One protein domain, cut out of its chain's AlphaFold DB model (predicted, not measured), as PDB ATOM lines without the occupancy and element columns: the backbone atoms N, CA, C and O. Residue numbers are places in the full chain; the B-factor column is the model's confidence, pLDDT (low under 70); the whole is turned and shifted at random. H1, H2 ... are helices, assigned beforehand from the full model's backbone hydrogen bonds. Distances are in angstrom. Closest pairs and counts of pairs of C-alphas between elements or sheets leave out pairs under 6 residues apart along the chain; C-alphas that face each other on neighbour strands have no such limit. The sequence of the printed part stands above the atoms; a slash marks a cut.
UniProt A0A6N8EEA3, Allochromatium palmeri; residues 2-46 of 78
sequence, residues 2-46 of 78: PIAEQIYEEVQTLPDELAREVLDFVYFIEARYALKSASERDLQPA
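This is residues 2 to 46 of the 78 residues of a protein of Allochromatium palmeri (UniProt A0A6N8EEA3). Two helices make a narrow V, the shorter H1 as one arm and the longer H2 as the other, joined at the point of the V by residues 13 to 15. Beyond the far end of H2 the printed part goes on into a tail, residues 33 to 46, which holds the single short helix H3; H3 touches no helix. The printed part has 45 residues with three named helices, in the order H1, H2, H3, and no named strand; its class is all helix. The whole is loose, with a radius of gyration of the C-alphas of 13.0 A, and the C-alphas span 34 by 24 by 15 A along their three main axes.

Begin at Pro 2, the first printed residue, and go on to C-alpha 3 at (148.789, 175.875, 221.008), where H1 begins. H1 takes residues 3 to 12 and covers 14.4 A from first to last C-alpha. Past residues 13 to 15, find C-alpha 16 at (168.960, 177.825, 217.013); from there H2 takes residues 16 to 32, the longest helix with 17 residues, and covers 24.3 A from first to last C-alpha. After residues 33 to 37 comes H3, residues 38 to 41, which ends at C-alpha 41 at (154.600, 185.158, 197.845). Residues 42 to 46 belong to no named element.

Look first at H1 and H2, which form a helical hairpin. They only just touch, with 3 pairs of C-alphas within 8 A; the closest C-alphas are those of Val 11 and Ala 19, 5.9 A apart. H2 touches H1 with residues 19 to 22 alone. Their lines stand at a shallow tilt of 31 degrees, they run opposite ways, and their centres are 13.6 A apart. H3 is apart from H1, and it is also apart from H2, which it follows along the printed part. In the backbones of H1 and H2 every O i to N i+4 pair is within hydrogen-bond range; H3, with 4 residues, is too short for such a pair, and its 1 pair of O i and N i+3 is within range.

The two C-alphas farthest apart are those of Pro 2 and Ala 46, the first and last printed residues, at 36.0 A. The printed part runs from residue 2 to 46 and has no cut. The link from H1 to H2, 3 residues, is tight, and so is the link from H2 to H3, 5 residues. Read the B-factor column for the model's confidence: the mean pLDDT of the printed part is 83.0, and residues 36 to 46 are under 70. The mean pLDDT of H1 is 94, that of H2 is 92 and that of H3 is 53.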
ATOM      1  N   PRO A   2     146.780 178.344 224.722       94.69
ATOM      2  CA  PRO A   2     146.682 178.163 223.276       94.69
ATOM      3  C   PRO A   2     147.914 177.430 222.720       94.69
ATOM      4  O   PRO A   2     149.011 177.526 223.265       94.69
ATOM      5  N   ILE A   3     147.736 176.711 221.609       92.19
ATOM      6  CA  ILE A   3     148.789 175.875 221.008       92.19
ATOM      7  C   ILE A   3     150.022 176.684 220.570       92.19
ATOM      8  O   ILE A   3     151.143 176.198 220.667       92.19
ATOM      9  N   ALA A   4     149.831 177.934 220.141       91.75
ATOM     10  CA  ALA A   4     150.922 178.812 219.723       91.75
ATOM     11  C   ALA A   4     151.867 179.169 220.884       91.75
ATOM     12  O   ALA A   4     153.079 179.203 220.689       91.75
ATOM     13  N   GLU A   5     151.324 179.381 222.087       94.06
ATOM     14  CA  GLU A   5     152.130 179.638 223.289       94.06
ATOM     15  C   GLU A   5     152.932 178.394 223.685       94.06
ATOM     16  O   GLU A   5     154.112 178.502 223.987       94.06
ATOM     17  N   GLN A   6     152.335 177.201 223.598       94.69
ATOM     18  CA  GLN A   6     153.048 175.949 223.885       94.69
ATOM     19  C   GLN A   6     154.209 175.707 222.914       94.69
ATOM     20  O   GLN A   6     155.298 175.346 223.343       94.69
ATOM     21  N   ILE A   7     153.997 175.940 221.613       92.75
ATOM     22  CA  ILE A   7     155.060 175.804 220.605       92.75
ATOM     23  C   ILE A   7     156.195 176.793 220.886       92.75
ATOM     24  O   ILE A   7     157.360 176.429 220.771       92.75
ATOM     25  N   TYR A   8     155.870 178.033 221.259       94.06
ATOM     26  CA  TYR A   8     156.871 179.055 221.552       94.06
ATOM     27  C   TYR A   8     157.763 178.678 222.742       94.06
ATOM     28  O   TYR A   8     158.985 178.732 222.619       94.06
ATOM     29  N   GLU A   9     157.160 178.260 223.856       95.31
ATOM     30  CA  GLU A   9     157.897 177.845 225.057       95.31
ATOM     31  C   GLU A   9     158.815 176.647 224.775       95.31
ATOM     32  O   GLU A   9     159.978 176.651 225.171       95.31
ATOM     33  N   GLU A  10     158.341 175.651 224.020       94.00
ATOM     34  CA  GLU A  10     159.161 174.489 223.651       94.00
ATOM     35  C   GLU A  10     160.330 174.885 222.735       94.00
ATOM     36  O   GLU A  10     161.475 174.505 222.981       94.00
ATOM     37  N   VAL A  11     160.075 175.711 221.711       95.12
ATOM     38  CA  VAL A  11     161.109 176.158 220.763       95.12
ATOM     39  C   VAL A  11     162.168 177.033 221.434       95.12
ATOM     40  O   VAL A  11     163.330 176.957 221.045       95.12
ATOM     41  N   GLN A  12     161.820 177.811 222.466       95.25
ATOM     42  CA  GLN A  12     162.799 178.606 223.221       95.25
ATOM     43  C   GLN A  12     163.888 177.765 223.894       95.25
ATOM     44  O   GLN A  12     164.993 178.259 224.111       95.25
ATOM     45  N   THR A  13     163.584 176.519 224.259       94.88
ATOM     46  CA  THR A  13     164.549 175.637 224.932       94.88
ATOM     47  C   THR A  13     165.508 174.947 223.959       94.88
ATOM     48  O   THR A  13     166.512 174.371 224.385       94.88
ATOM     49  N   LEU A  14     165.212 175.001 222.657       92.62
ATOM     50  CA  LEU A  14     165.983 174.340 221.613       92.62
ATOM     51  C   LEU A  14     167.153 175.216 221.126       92.62
ATOM     52  O   LEU A  14     167.051 176.440 221.105       92.62
ATOM     53  N   PRO A  15     168.259 174.604 220.667       96.44
ATOM     54  CA  PRO A  15     169.296 175.299 219.909       96.44
ATOM     55  C   PRO A  15     168.760 175.930 218.615       96.44
ATOM     56  O   PRO A  15     167.885 175.360 217.957       96.44
ATOM     57  N   ASP A  16     169.366 177.044 218.195       92.62
ATOM     58  CA  ASP A  16     168.960 177.825 217.013       92.62
ATOM     59  C   ASP A  16     168.829 176.993 215.727       92.62
ATOM     60  O   ASP A  16     167.927 177.232 214.923       92.62
ATOM     61  N   GLU A  17     169.706 176.006 215.528       94.19
ATOM     62  CA  GLU A  17     169.671 175.116 214.361       94.19
ATOM     63  C   GLU A  17     168.362 174.316 214.298       94.19
ATOM     64  O   GLU A  17     167.710 174.274 213.258       94.19
ATOM     65  N   LEU A  18     167.921 173.760 215.430       93.12
ATOM     66  CA  LEU A  18     166.669 173.004 215.514       93.12
ATOM     67  C   LEU A  18     165.450 173.929 215.474       93.12
ATOM     68  O   LEU A  18     164.444 173.605 214.844       93.12
ATOM     69  N   ALA A  19     165.541 175.113 216.083       93.06
ATOM     70  CA  ALA A  19     164.490 176.123 215.981       93.06
ATOM     71  C   ALA A  19     164.264 176.549 214.517       93.06
ATOM     72  O   ALA A  19     163.129 176.802 214.100       93.06
ATOM     73  N   ARG A  20     165.334 176.570 213.707       93.31
ATOM     74  CA  ARG A  20     165.253 176.818 212.266       93.31
ATOM     75  C   ARG A  20     164.474 175.731 211.533       93.31
ATOM     76  O   ARG A  20     163.629 176.069 210.710       93.31
ATOM     77  N   GLU A  21     164.696 174.461 211.859       94.00
ATOM     78  CA  GLU A  21     163.951 173.348 211.255       94.00
ATOM     79  C   GLU A  21     162.449 173.422 211.559       94.00
ATOM     80  O   GLU A  21     161.619 173.189 210.678       94.00
ATOM     81  N   VAL A  22     162.078 173.807 212.786       94.50
ATOM     82  CA  VAL A  22     160.668 174.020 213.154       94.50
ATOM     83  C   VAL A  22     160.049 175.121 212.291       94.50
ATOM     84  O   VAL A  22     158.932 174.976 211.790       94.50
ATOM     85  N   LEU A  23     160.789 176.207 212.073       93.19
ATOM     86  CA  LEU A  23     160.356 177.331 211.248       93.19
ATOM     87  C   LEU A  23     160.201 176.928 209.768       93.19
ATOM     88  O   LEU A  23     159.204 177.283 209.134       93.19
ATOM     89  N   ASP A  24     161.114 176.109 209.246       94.06
ATOM     90  CA  ASP A  24     161.013 175.536 207.900       94.06
ATOM     91  C   ASP A  24     159.799 174.598 207.765       94.06
ATOM     92  O   ASP A  24     159.102 174.615 206.745       94.06
ATOM     93  N   PHE A  25     159.480 173.819 208.802       94.00
ATOM     94  CA  PHE A  25     158.305 172.948 208.810       94.00
ATOM     95  C   PHE A  25     156.988 173.735 208.794       94.00
ATOM     96  O   PHE A  25     156.055 173.372 208.069       94.00
ATOM     97  N   VAL A  26     156.910 174.847 209.533       92.38
ATOM     98  CA  VAL A  26     155.756 175.759 209.477       92.38
ATOM     99  C   VAL A  26     155.572 176.289 208.055       92.38
ATOM    100  O   VAL A  26     154.472 176.192 207.508       92.38
ATOM    101  N   TYR A  27     156.646 176.750 207.408       88.88
ATOM    102  CA  TYR A  27     156.593 177.203 206.014       88.88
ATOM    103  C   TYR A  27     156.177 176.097 205.043       88.88
ATOM    104  O   TYR A  27     155.412 176.349 204.107       88.88
ATOM    105  N   PHE A  28     156.627 174.864 205.268       92.31
ATOM    106  CA  PHE A  28     156.194 173.715 204.479       92.31
ATOM    107  C   PHE A  28     154.684 173.476 204.596       92.31
ATOM    108  O   PHE A  28     154.017 173.275 203.579       92.31
ATOM    109  N   ILE A  29     154.123 173.526 205.808       91.94
ATOM    110  CA  ILE A  29     152.677 173.371 206.025       91.94
ATOM    111  C   ILE A  29     151.915 174.502 205.331       91.94
ATOM    112  O   ILE A  29     150.961 174.242 204.595       91.94
ATOM    113  N   GLU A  30     152.352 175.745 205.513       88.19
ATOM    114  CA  GLU A  30     151.724 176.904 204.877       88.19
ATOM    115  C   GLU A  30     151.696 176.776 203.352       88.19
ATOM    116  O   GLU A  30     150.668 177.051 202.727       88.19
ATOM    117  N   ALA A  31     152.800 176.317 202.755       86.69
ATOM    118  CA  ALA A  31     152.903 176.082 201.321       86.69
ATOM    119  C   ALA A  31     152.017 174.915 200.861       86.69
ATOM    120  O   ALA A  31     151.286 175.050 199.879       86.69
ATOM    121  N   ARG A  32     152.043 173.784 201.581       91.94
ATOM    122  CA  ARG A  32     151.294 172.563 201.241       91.94
ATOM    123  C   ARG A  32     149.787 172.788 201.225       91.94
ATOM    124  O   ARG A  32     149.100 172.254 200.359       91.94
ATOM    125  N   TYR A  33     149.281 173.553 202.184       91.62
ATOM    126  CA  TYR A  33     147.852 173.824 202.326       91.62
ATOM    127  C   TYR A  33     147.438 175.171 201.719       91.62
ATOM    128  O   TYR A  33     146.290 175.578 201.878       91.62
ATOM    129  N   ALA A  34     148.354 175.854 201.017       84.75
ATOM    130  CA  ALA A  34     148.139 177.171 200.417       84.75
ATOM    131  C   ALA A  34     147.537 178.200 201.399       84.75
ATOM    132  O   ALA A  34     146.745 179.056 201.009       84.75
ATOM    133  N   LEU A  35     147.923 178.113 202.678       76.88
ATOM    134  CA  LEU A  35     147.385 178.952 203.756       76.88
ATOM    135  C   LEU A  35     147.843 180.409 203.617       76.88
ATOM    136  O   LEU A  35     147.135 181.325 204.029       76.88
ATOM    137  N   LYS A  36     149.001 180.629 202.980       63.34
ATOM    138  CA  LYS A  36     149.462 181.960 202.590       63.34
ATOM    139  C   LYS A  36     148.836 182.381 201.265       63.34
ATOM    140  O   LYS A  36     149.123 181.834 200.194       63.34
ATOM    141  N   SER A  37     147.984 183.399 201.355       56.12
ATOM    142  CA  SER A  37     147.459 184.112 200.194       56.12
ATOM    143  C   SER A  37     148.611 184.704 199.370       56.12
ATOM    144  O   SER A  37     149.702 184.972 199.875       56.12
ATOM    145  N   ALA A  38     148.399 184.844 198.060       53.69
ATOM    146  CA  ALA A  38     149.418 185.281 197.100       53.69
ATOM    147  C   ALA A  38     150.127 186.603 197.479       53.69
ATOM    148  O   ALA A  38     151.241 186.836 197.021       53.69
ATOM    149  N   SER A  39     149.543 187.405 198.376       52.44
ATOM    150  CA  SER A  39     150.100 188.665 198.877       52.44
ATOM    151  C   SER A  39     151.464 188.542 199.568       52.44
ATOM    152  O   SER A  39     152.223 189.506 199.539       52.44
ATOM    153  N   GLU A  40     151.819 187.389 200.149       52.19
ATOM    154  CA  GLU A  40     153.142 187.198 200.775       52.19
ATOM    155  C   GLU A  40     154.165 186.507 199.867       52.19
ATOM    156  O   GLU A  40     155.370 186.698 200.032       52.19
ATOM    157  N   ARG A  41     153.707 185.751 198.858       52.25
ATOM    158  CA  ARG A  41     154.600 185.158 197.845       52.25
ATOM    159  C   ARG A  41     155.202 186.216 196.916       52.25
ATOM    160  O   ARG A  41     156.292 186.001 196.394       52.25
ATOM    161  N   ASP A  42     154.545 187.367 196.783       51.22
ATOM    162  CA  ASP A  42     155.012 188.509 195.988       51.22
ATOM    163  C   ASP A  42     156.006 189.436 196.727       51.22
ATOM    164  O   ASP A  42     156.554 190.358 196.119       51.22
ATOM    165  N   LEU A  43     156.299 189.196 198.015       52.00
ATOM    166  CA  LEU A  43     157.229 190.023 198.808       52.00
ATOM    167  C   LEU A  43     158.694 189.579 198.748       52.00
ATOM    168  O   LEU A  43     159.567 190.302 199.229       52.00
ATOM    169  N   GLN A  44     159.006 188.452 198.106       54.12
ATOM    170  CA  GLN A  44     160.347 188.273 197.561       54.12
ATOM    171  C   GLN A  44     160.333 188.797 196.130       54.12
ATOM    172  O   GLN A  44     159.914 188.072 195.224       54.12
ATOM    173  N   PRO A  45     160.823 190.026 195.868       50.56
ATOM    174  CA  PRO A  45     161.210 190.354 194.518       50.56
ATOM    175  C   PRO A  45     162.345 189.389 194.186       50.56
ATOM    176  O   PRO A  45     163.497 189.619 194.558       50.56
ATOM    177  N   ALA A  46     162.035 188.295 193.483       57.28
ATOM    178  CA  ALA A  46     163.009 187.618 192.649       57.28
ATOM    179  C   ALA A  46     163.606 188.744 191.821       57.28
ATOM    180  O   ALA A  46     162.904 189.282 190.968       57.28
TER     181      ALA A  46